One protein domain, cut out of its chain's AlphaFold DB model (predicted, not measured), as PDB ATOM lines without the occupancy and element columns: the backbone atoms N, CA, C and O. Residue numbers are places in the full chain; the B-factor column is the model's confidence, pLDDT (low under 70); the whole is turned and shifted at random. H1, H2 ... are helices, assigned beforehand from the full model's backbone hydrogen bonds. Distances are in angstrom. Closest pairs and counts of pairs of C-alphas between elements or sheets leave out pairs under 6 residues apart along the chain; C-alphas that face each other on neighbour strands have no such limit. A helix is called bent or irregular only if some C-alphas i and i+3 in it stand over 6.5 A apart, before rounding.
ATOM      1  N   HIS A   2     272.404 300.726 268.501       64.12
ATOM      2  CA  HIS A   2     272.247 301.543 267.279       64.12
ATOM      3  C   HIS A   2     270.938 301.325 266.497       64.12
ATOM      4  O   HIS A   2     270.426 302.259 265.889       64.12
ATOM      5  N   THR A   3     270.348 300.130 266.547       67.75
ATOM      6  CA  THR A   3     269.177 299.774 265.724       67.75
ATOM      7  C   THR A   3     267.920 300.579 266.076       67.75
ATOM      8  O   THR A   3     267.194 300.998 265.182       67.75
ATOM      9  N   GLY A   4     267.692 300.867 267.364       73.00
ATOM     10  CA  GLY A   4     266.556 301.686 267.810       73.00
ATOM     11  C   GLY A   4     266.653 303.150 267.367       73.00
ATOM     12  O   GLY A   4     265.648 303.744 266.988       73.00
ATOM     13  N   PHE A   5     267.868 303.709 267.326       77.56
ATOM     14  CA  PHE A   5     268.107 305.064 266.818       77.56
ATOM     15  C   PHE A   5     267.854 305.170 265.310       77.56
ATOM     16  O   PHE A   5     267.282 306.159 264.859       77.56
ATOM     17  N   ILE A   6     268.223 304.144 264.535       83.19
ATOM     18  CA  ILE A   6     267.981 304.116 263.084       83.19
ATOM     19  C   ILE A   6     266.478 304.044 262.788       83.19
ATOM     20  O   ILE A   6     265.979 304.819 261.976       83.19
ATOM     21  N   ILE A   7     265.741 303.170 263.482       86.25
ATOM     22  CA  ILE A   7     264.285 303.037 263.302       86.25
ATOM     23  C   ILE A   7     263.569 304.344 263.674       86.25
ATOM     24  O   ILE A   7     262.729 304.819 262.911       86.25
ATOM     25  N   GLY A   8     263.939 304.960 264.803       85.62
ATOM     26  CA  GLY A   8     263.379 306.248 265.219       85.62
ATOM     27  C   GLY A   8     263.663 307.373 264.220       85.62
ATOM     28  O   GLY A   8     262.767 308.152 263.902       85.62
ATOM     29  N   GLY A   9     264.879 307.421 263.666       88.75
ATOM     30  CA  GLY A   9     265.255 308.403 262.645       88.75
ATOM     31  C   GLY A   9     264.459 308.257 261.346       88.75
ATOM     32  O   GLY A   9     263.979 309.253 260.806       88.75
ATOM     33  N   VAL A  10     264.256 307.025 260.868       90.81
ATOM     34  CA  VAL A  10     263.447 306.757 259.665       90.81
ATOM     35  C   VAL A  10     261.985 307.142 259.890       90.81
ATOM     36  O   VAL A  10     261.383 307.782 259.028       90.81
ATOM     37  N   PHE A  11     261.420 306.809 261.052       93.38
ATOM     38  CA  PHE A  11     260.039 307.168 261.376       93.38
ATOM     39  C   PHE A  11     259.844 308.690 261.429       93.38
ATOM     40  O   PHE A  11     258.904 309.213 260.835       93.38
ATOM     41  N   LEU A  12     260.774 309.411 262.063       93.19
ATOM     42  CA  LEU A  12     260.739 310.872 262.117       93.19
ATOM     43  C   LEU A  12     260.804 311.496 260.715       93.19
ATOM     44  O   LEU A  12     260.023 312.397 260.411       93.19
ATOM     45  N   ALA A  13     261.690 310.995 259.849       91.81
ATOM     46  CA  ALA A  13     261.800 311.473 258.472       91.81
ATOM     47  C   ALA A  13     260.495 311.258 257.685       91.81
ATOM     48  O   ALA A  13     260.047 312.165 256.984       91.81
ATOM     49  N   LEU A  14     259.847 310.101 257.846       93.62
ATOM     50  CA  LEU A  14     258.553 309.818 257.217       93.62
ATOM     51  C   LEU A  14     257.452 310.763 257.709       93.62
ATOM     52  O   LEU A  14     256.700 311.287 256.888       93.62
ATOM     53  N   CYS A  15     257.378 311.029 259.016       94.19
ATOM     54  CA  CYS A  15     256.416 311.987 259.564       94.19
ATOM     55  C   CYS A  15     256.603 313.383 258.963       94.19
ATOM     56  O   CYS A  15     255.624 313.996 258.548       94.19
ATOM     57  N   ILE A  16     257.847 313.862 258.856       93.81
ATOM     58  CA  ILE A  16     258.147 315.177 258.272       93.81
ATOM     59  C   ILE A  16     257.702 315.234 256.806       93.81
ATOM     60  O   ILE A  16     257.020 316.178 256.409       93.81
ATOM     61  N   VAL A  17     258.044 314.219 256.007       94.06
ATOM     62  CA  VAL A  17     257.662 314.164 254.587       94.06
ATOM     63  C   VAL A  17     256.141 314.148 254.424       94.06
ATOM     64  O   VAL A  17     255.613 314.884 253.593       94.06
ATOM     65  N   LEU A  18     255.424 313.366 255.237       94.19
ATOM     66  CA  LEU A  18     253.961 313.324 255.209       94.19
ATOM     67  C   LEU A  18     253.339 314.663 255.612       94.19
ATOM     68  O   LEU A  18     252.404 315.117 254.955       94.19
ATOM     69  N   SER A  19     253.867 315.329 256.642       92.62
ATOM     70  CA  SER A  19     253.396 316.660 257.038       92.62
ATOM     71  C   SER A  19     253.577 317.684 255.918       92.62
ATOM     72  O   SER A  19     252.640 318.421 255.620       92.62
ATOM     73  N   ILE A  20     254.739 317.693 255.256       93.56
ATOM     74  CA  ILE A  20     254.991 318.578 254.108       93.56
ATOM     75  C   ILE A  20     254.017 318.260 252.971       93.56
ATOM     76  O   ILE A  20     253.396 319.170 252.429       93.56
ATOM     77  N   TYR A  21     253.838 316.979 252.641       93.62
ATOM     78  CA  TYR A  21     252.910 316.558 251.592       93.62
ATOM     79  C   TYR A  21     251.475 317.023 251.866       93.62
ATOM     80  O   TYR A  21     250.834 317.552 250.965       93.62
ATOM     81  N   ILE A  22     250.983 316.885 253.101       93.75
ATOM     82  CA  ILE A  22     249.629 317.322 253.478       93.75
ATOM     83  C   ILE A  22     249.468 318.835 253.302       93.75
ATOM     84  O   ILE A  22     248.454 319.277 252.762       93.75
ATOM     85  N   VAL A  23     250.457 319.628 253.726       92.94
ATOM     86  CA  VAL A  23     250.420 321.092 253.572       92.94
ATOM     87  C   VAL A  23     250.415 321.473 252.097       92.94
ATOM     88  O   VAL A  23     249.534 322.209 251.659       92.94
ATOM     89  N   VAL A  24     251.336 320.907 251.313       94.00
ATOM     90  CA  VAL A  24     251.428 321.180 249.874       94.00
ATOM     91  C   VAL A  24     250.149 320.760 249.160       94.00
ATOM     92  O   VAL A  24     249.632 321.520 248.349       94.00
ATOM     93  N   TYR A  25     249.596 319.585 249.461       91.31
ATOM     94  CA  TYR A  25     248.351 319.117 248.855       91.31
ATOM     95  C   TYR A  25     247.167 320.025 249.205       91.31
ATOM     96  O   TYR A  25     246.371 320.372 248.331       91.31
ATOM     97  N   LYS A  26     247.073 320.473 250.462       90.44
ATOM     98  CA  LYS A  26     246.053 321.441 250.872       90.44
ATOM     99  C   LYS A  26     246.156 322.730 250.053       90.44
ATOM    100  O   LYS A  26     245.155 323.152 249.489       90.44
ATOM    101  N   GLU A  27     247.344 323.321 249.956       91.69
ATOM    102  CA  GLU A  27     247.542 324.607 249.272       91.69
ATOM    103  C   GLU A  27     247.442 324.518 247.746       91.69
ATOM    104  O   GLU A  27     246.918 325.426 247.114       91.69
ATOM    105  N   SER A  28     247.933 323.435 247.142       91.50
ATOM    106  CA  SER A  28     247.995 323.298 245.678       91.50
ATOM    107  C   SER A  28     246.758 322.660 245.056       91.50
ATOM    108  O   SER A  28     246.537 322.826 243.858       91.50
ATOM    109  N   VAL A  29     245.961 321.923 245.836       92.19
ATOM    110  CA  VAL A  29     244.809 321.172 245.321       92.19
ATOM    111  C   VAL A  29     243.521 321.593 246.012       92.19
ATOM    112  O   VAL A  29     242.598 322.042 245.339       92.19
ATOM    113  N   LEU A  30     243.444 321.493 247.342       90.88
ATOM    114  CA  LEU A  30     242.177 321.725 248.047       90.88
ATOM    115  C   LEU A  30     241.761 323.199 248.040       90.88
ATOM    116  O   LEU A  30     240.605 323.491 247.740       90.88
ATOM    117  N   THR A  31     242.687 324.121 248.316       93.00
ATOM    118  CA  THR A  31     242.389 325.561 248.308       93.00
ATOM    119  C   THR A  31     241.913 326.038 246.926       93.00
ATOM    120  O   THR A  31     240.827 326.610 246.861       93.00
ATOM    121  N   PRO A  32     242.603 325.737 245.805       94.44
ATOM    122  CA  PRO A  32     242.139 326.157 244.481       94.44
ATOM    123  C   PRO A  32     240.797 325.541 244.072       94.44
ATOM    124  O   PRO A  32     240.014 326.184 243.377       94.44
ATOM    125  N   ILE A  33     240.511 324.301 244.487       94.38
ATOM    126  CA  ILE A  33     239.212 323.668 244.220       94.38
ATOM    127  C   ILE A  33     238.098 324.400 244.977       94.38
ATOM    128  O   ILE A  33     237.071 324.708 244.375       94.38
ATOM    129  N   ALA A  34     238.310 324.724 246.256       93.56
ATOM    130  CA  ALA A  34     237.344 325.487 247.043       93.56
ATOM    131  C   ALA A  34     237.115 326.895 246.471       93.56
ATOM    132  O   ALA A  34     235.972 327.335 246.351       93.56
ATOM    133  N   GLU A  35     238.179 327.585 246.055       95.25
ATOM    134  CA  GLU A  35     238.069 328.894 245.398       95.25
ATOM    135  C   GLU A  35     237.292 328.805 244.082       95.25
ATOM    136  O   GLU A  35     236.415 329.631 243.817       95.25
ATOM    137  N   LYS A  36     237.571 327.784 243.265       95.25
ATOM    138  CA  LYS A  36     236.862 327.561 242.003       95.25
ATOM    139  C   LYS A  36     235.376 327.288 242.232       95.25
ATOM    140  O   LYS A  36     234.552 327.912 241.569       95.25
ATOM    141  N   GLU A  37     235.037 326.418 243.183       94.25
ATOM    142  CA  GLU A  37     233.644 326.158 243.566       94.25
ATOM    143  C   GLU A  37     232.943 327.454 243.999       94.25
ATOM    144  O   GLU A  37     231.838 327.738 243.547       94.25
ATOM    145  N   MET A  38     233.597 328.294 244.805       94.56
ATOM    146  CA  MET A  38     233.028 329.571 245.245       94.56
ATOM    147  C   MET A  38     232.733 330.521 244.079       94.56
ATOM    148  O   MET A  38     231.716 331.216 244.077       94.56
ATOM    149  N   ILE A  39     233.611 330.569 243.075       94.88
ATOM    150  CA  ILE A  39     233.390 331.369 241.862       94.88
ATOM    151  C   ILE A  39     232.187 330.829 241.080       94.88
ATOM    152  O   ILE A  39     231.346 331.616 240.645       94.88
ATOM    153  N   GLU A  40     232.087 329.507 240.929       93.56
ATOM    154  CA  GLU A  40     230.966 328.856 240.245       93.56
ATOM    155  C   GLU A  40     229.643 329.122 240.974       93.56
ATOM    156  O   GLU A  40     228.697 329.600 240.352       93.56
ATOM    157  N   MET A  41     229.596 328.941 242.297       93.00
ATOM    158  CA  MET A  41     228.412 329.220 243.119       93.00
ATOM    159  C   MET A  41     227.975 330.688 243.060       93.00
ATOM    160  O   MET A  41     226.782 330.980 243.029       93.00
ATOM    161  N   LYS A  42     228.916 331.636 242.995       92.25
ATOM    162  CA  LYS A  42     228.593 333.066 242.831       92.25
ATOM    163  C   LYS A  42     227.973 333.395 241.472       92.25
ATOM    164  O   LYS A  42     227.298 334.417 241.362       92.25
ATOM    165  N   ALA A  43     228.214 332.571 240.454       93.94
ATOM    166  CA  ALA A  43     227.618 332.719 239.130       93.94
ATOM    167  C   ALA A  43     226.255 332.013 238.999       93.94
ATOM    168  O   ALA A  43     225.539 332.262 238.029       93.94
ATOM    169  N   MET A  44     225.894 331.151 239.955       92.56
ATOM    170  CA  MET A  44     224.614 330.444 239.970       92.56
ATOM    171  C   MET A  44     223.449 331.380 240.314       92.56
ATOM    172  O   MET A  44     223.586 332.354 241.061       92.56
ATOM    173  N   ASN A  45     222.273 331.066 239.774       92.88
ATOM    174  CA  ASN A  45     221.024 331.707 240.176       92.88
ATOM    175  C   ASN A  45     220.473 331.081 241.475       92.88
ATOM    176  O   ASN A  45     220.981 330.077 241.968       92.88
ATOM    177  N   CYS A  46     219.432 331.677 242.055       89.69
ATOM    178  CA  CYS A  46     218.922 331.237 243.354       89.69
ATOM    179  C   CYS A  46     218.361 329.798 243.365       89.69
ATOM    180  O   CYS A  46     218.566 329.101 244.355       89.69
ATOM    181  N   GLU A  47     217.715 329.328 242.290       90.56
ATOM    182  CA  GLU A  47     217.238 327.936 242.192       90.56
ATOM    183  C   GLU A  47     218.417 326.953 242.187       90.56
ATOM    184  O   GLU A  47     218.428 325.977 242.936       90.56
ATOM    185  N   GLN A  48     219.453 327.262 241.405       91.81
ATOM    186  CA  GLN A  48     220.676 326.463 241.323       91.81
ATOM    187  C   GLN A  48     221.430 326.425 242.654       91.81
ATOM    188  O   GLN A  48     221.937 325.376 243.040       91.81
ATOM    189  N   ILE A  49     221.487 327.545 243.380       90.94
ATOM    190  CA  ILE A  49     222.118 327.592 244.706       90.94
ATOM    191  C   ILE A  49     221.312 326.765 245.714       90.94
ATOM    192  O   ILE A  49     221.911 326.073 246.532       90.94
ATOM    193  N   ALA A  50     219.977 326.801 245.668       88.44
ATOM    194  CA  ALA A  50     219.138 325.972 246.533       88.44
ATOM    195  C   ALA A  50     219.336 324.472 246.252       88.44
ATOM    196  O   ALA A  50     219.520 323.688 247.187       88.44
ATOM    197  N   GLU A  51     219.385 324.077 244.976       90.31
ATOM    198  CA  GLU A  51     219.668 322.697 244.574       90.31
ATOM    199  C   GLU A  51     221.079 322.264 245.001       90.31
ATOM    200  O   GLU A  51     221.234 321.232 245.661       90.31
ATOM    201  N   HIS A  52     222.102 323.077 244.720       88.12
ATOM    202  CA  HIS A  52     223.484 322.796 245.127       88.12
ATOM    203  C   HIS A  52     223.608 322.676 246.651       88.12
ATOM    204  O   HIS A  52     224.209 321.727 247.156       88.12
ATOM    205  N   SER A  53     222.957 323.575 247.395       88.50
ATOM    206  CA  SER A  53     222.919 323.566 248.862       88.50
ATOM    207  C   SER A  53     222.255 322.311 249.430       88.50
ATOM    208  O   SER A  53     222.730 321.750 250.421       88.50
ATOM    209  N   SER A  54     221.227 321.789 248.754       87.12
ATOM    210  CA  SER A  54     220.554 320.547 249.154       87.12
ATOM    211  C   SER A  54     221.451 319.304 249.065       87.12
ATOM    212  O   SER A  54     221.233 318.338 249.798       87.12
ATOM    213  N   SER A  55     222.492 319.332 248.220       87.00
ATOM    214  CA  SER A  55     223.449 318.226 248.093       87.00
ATOM    215  C   SER A  55     224.349 318.070 249.327       87.00
ATOM    216  O   SER A  55     224.825 316.970 249.609       87.00
ATOM    217  N   GLY A  56     224.587 319.162 250.066       84.44
ATOM    218  CA  GLY A  56     225.454 319.193 251.246       84.44
ATOM    219  C   GLY A  56     226.947 318.966 250.967       84.44
ATOM    220  O   GLY A  56     227.720 318.824 251.915       84.44
ATOM    221  N   LEU A  57     227.366 318.915 249.700       87.88
ATOM    222  CA  LEU A  57     228.749 318.654 249.306       87.88
ATOM    223  C   LEU A  57     229.465 319.967 248.995       87.88
ATOM    224  O   LEU A  57     229.170 320.611 247.997       87.88
ATOM    225  N   PHE A  58     230.430 320.323 249.843       92.50
ATOM    226  CA  PHE A  58     231.232 321.537 249.702       92.50
ATOM    227  C   PHE A  58     232.707 321.240 249.942       92.50
ATOM    228  O   PHE A  58     233.058 320.442 250.819       92.50
ATOM    229  N   TRP A  59     233.581 321.916 249.201       90.38
ATOM    230  CA  TRP A  59     235.031 321.766 249.342       90.38
ATOM    231  C   TRP A  59     235.620 322.588 250.492       90.38
ATOM    232  O   TRP A  59     236.766 322.360 250.888       90.38
ATOM    233  N   SER A  60     234.847 323.513 251.069       91.94
ATOM    234  CA  SER A  60     235.230 324.267 252.262       91.94
ATOM    235  C   SER A  60     234.029 324.595 253.152       91.94
ATOM    236  O   SER A  60     232.884 324.656 252.702       91.94
ATOM    237  N   VAL A  61     234.306 324.833 254.437       91.06
ATOM    238  CA  VAL A  61     233.297 325.309 255.400       91.06
ATOM    239  C   VAL A  61     232.783 326.695 255.004       91.06
ATOM    240  O   VAL A  61     231.592 326.954 255.107       91.06
ATOM    241  N   GLU A  62     233.661 327.553 254.485       92.44
ATOM    242  CA  GLU A  62     233.303 328.891 254.008       92.44
ATOM    243  C   GLU A  62     232.305 328.834 252.842       92.44
ATOM    244  O   GLU A  62     231.321 329.571 252.828       92.44
ATOM    245  N   ASN A  63     232.504 327.908 251.900       93.88
ATOM    246  CA  ASN A  63     231.594 327.695 250.775       93.88
ATOM    247  C   ASN A  63     230.213 327.239 251.258       93.88
ATOM    248  O   ASN A  63     229.198 327.754 250.789       93.88
ATOM    249  N   TYR A  64     230.179 326.319 252.227       92.62
ATOM    250  CA  TYR A  64     228.938 325.875 252.861       92.62
ATOM    251  C   TYR A  64     228.199 327.029 253.555       92.62
ATOM    252  O   TYR A  64     226.996 327.204 253.351       92.62
ATOM    253  N   GLU A  65     228.902 327.823 254.367       93.31
ATOM    254  CA  GLU A  65     228.309 328.954 255.089       93.31
ATOM    255  C   GLU A  65     227.756 329.998 254.119       93.31
ATOM    256  O   GLU A  65     226.603 330.414 254.253       93.31
ATOM    257  N   TRP A  66     228.524 330.337 253.082       93.75
ATOM    258  CA  TRP A  66     228.086 331.264 252.048       93.75
ATOM    259  C   TRP A  66     226.850 330.757 251.299       93.75
ATOM    260  O   TRP A  66     225.886 331.504 251.126       93.75
ATOM    261  N   ALA A  67     226.850 329.488 250.876       92.62
ATOM    262  CA  ALA A  67     225.721 328.900 250.160       92.62
ATOM    263  C   ALA A  67     224.461 328.910 251.029       92.62
ATOM    264  O   ALA A  67     223.408 329.343 250.573       92.62
ATOM    265  N   LYS A  68     224.579 328.533 252.305       91.50
ATOM    266  CA  LYS A  68     223.470 328.565 253.265       91.50
ATOM    267  C   LYS A  68     222.898 329.970 253.452       91.50
ATOM    268  O   LYS A  68     221.678 330.141 253.428       91.50
ATOM    269  N   GLU A  69     223.753 330.972 253.648       93.12
ATOM    270  CA  GLU A  69     223.317 332.368 253.773       93.12
ATOM    271  C   GLU A  69     222.631 332.858 252.499       93.12
ATOM    272  O   GLU A  69     221.590 333.519 252.561       93.12
ATOM    273  N   ARG A  70     223.184 332.502 251.335       92.31
ATOM    274  CA  ARG A  70     222.645 332.927 250.048       92.31
ATOM    275  C   ARG A  70     221.316 332.252 249.726       92.31
ATOM    276  O   ARG A  70     220.408 332.960 249.301       92.31
ATOM    277  N   THR A  71     221.178 330.946 249.974       91.88
ATOM    278  CA  THR A  71     219.905 330.217 249.849       91.88
ATOM    279  C   THR A  71     218.841 330.859 250.728       91.88
ATOM    280  O   THR A  71     217.774 331.199 250.229       91.88
ATOM    281  N   LYS A  72     219.151 331.137 252.000       92.75
ATOM    282  CA  LYS A  72     218.205 331.794 252.908       92.75
ATOM    283  C   LYS A  72     217.773 333.172 252.396       92.75
ATOM    284  O   LYS A  72     216.593 333.489 252.391       92.75
ATOM    285  N   ALA A  73     218.719 333.983 251.921       91.50
ATOM    286  CA  ALA A  73     218.399 335.291 251.351       91.50
ATOM    287  C   ALA A  73     217.539 335.193 250.076       91.50
ATOM    288  O   ALA A  73     216.768 336.104 249.788       91.50
ATOM    289  N   CYS A  74     217.691 334.117 249.300       89.50
ATOM    290  CA  CYS A  74     216.858 333.826 248.137       89.50
ATOM    291  C   CYS A  74     215.428 333.427 248.555       89.50
ATOM    292  O   CYS A  74     214.479 333.985 248.010       89.50
ATOM    293  N   GLU A  75     215.273 332.551 249.554       89.88
ATOM    294  CA  GLU A  75     213.969 332.167 250.134       89.88
ATOM    295  C   GLU A  75     213.235 333.386 250.726       89.88
ATOM    296  O   GLU A  75     212.063 333.624 250.438       89.88
ATOM    297  N   ASP A  76     213.944 334.231 251.484       90.81
ATOM    298  CA  ASP A  76     213.389 335.461 252.069       90.81
ATOM    299  C   ASP A  76     212.938 336.475 250.990       90.81
ATOM    300  O   ASP A  76     212.061 337.308 251.237       90.81
ATOM    301  N   ALA A  77     213.520 336.415 249.785       85.62
ATOM    302  CA  ALA A  77     213.176 337.262 248.641       85.62
ATOM    303  C   ALA A  77     212.032 336.701 247.771       85.62
ATOM    304  O   ALA A  77     211.645 337.348 246.794       85.62
ATOM    305  N   GLY A  78     211.472 335.542 248.133       81.62
ATOM    306  CA  GLY A  78     210.330 334.938 247.451       81.62
ATOM    307  C   GLY A  78     210.688 334.043 246.266       81.62
ATOM    308  O   GLY A  78     209.884 333.950 245.336       81.62
TER     309      GLY A  78
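This is residues 2 to 78 of the 79 residues of an uncharacterized protein of Crenarchaeota archaeon (UniProt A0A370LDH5). One long helix, H1, makes most of the length of a rod, and its last part joins two shorter helices, H2 and H3, in a small head at one end. Residues 2 to 29 stick out from this head as a long free arm, while H3 runs alongside the far arm of H1 and H2 packs slantwise on H3. The printed part has 77 residues with three named helices in the order H1, H2, H3 and no named strand, and its class is all helix. The whole is extended, with a radius of gyration of the C-alphas of 20.6 A and spans of 73 by 17 by 14 A.

H1, residues 2 to 43, was assigned as one helix by its hydrogen bonds but is bent, with C-alphas 28 and 31 6.6 A apart. Its arm H1a, residues 2 to 28, begins at C-alpha 2 at (272.247, 301.543, 267.279) and is 39.1 A long. Its arm H1b, residues 31 to 43, is 18.8 A long and ends at C-alpha 43 at (227.618, 332.719, 239.130). H2 holds residues 46 to 55, 14.6 A. H3, residues 61 to 76, is 22.6 A long and ends at C-alpha 76 at (213.389, 335.461, 252.069).

H1a and H1b stand at a shallow tilt of 19 degrees. H1a is apart from H2 and H3. H1b and H2 are close but not clearly touching, the closest C-alphas being those of Met 41 and Ile 49, 6.7 A apart. H3 touches H1b with residues 63 to 67 alone, at a shallow tilt of 11 degrees, the same way; the closest C-alphas, of Met 38 and Asn 63, are 6.0 A apart. H2 and H3 touch at a steep tilt of 48 degrees, opposite ways, the closest C-alphas being those of Ala 50 and Thr 71, 5.4 A apart. In H1a, H1b, H2 and H3 every O i to N i+4 pair is within hydrogen-bond range.

The two C-alphas farthest apart, of His 2 and Gly 78, are 73.1 A apart. Without the free residues 2 to 29 the body spans 34 by 17 by 15 A. The printed part has no cut, and the links H1 to H2 and H2 to H3 are tight. The mean pLDDT of the printed part is 90.4, and residues 2 to 3 are under 70.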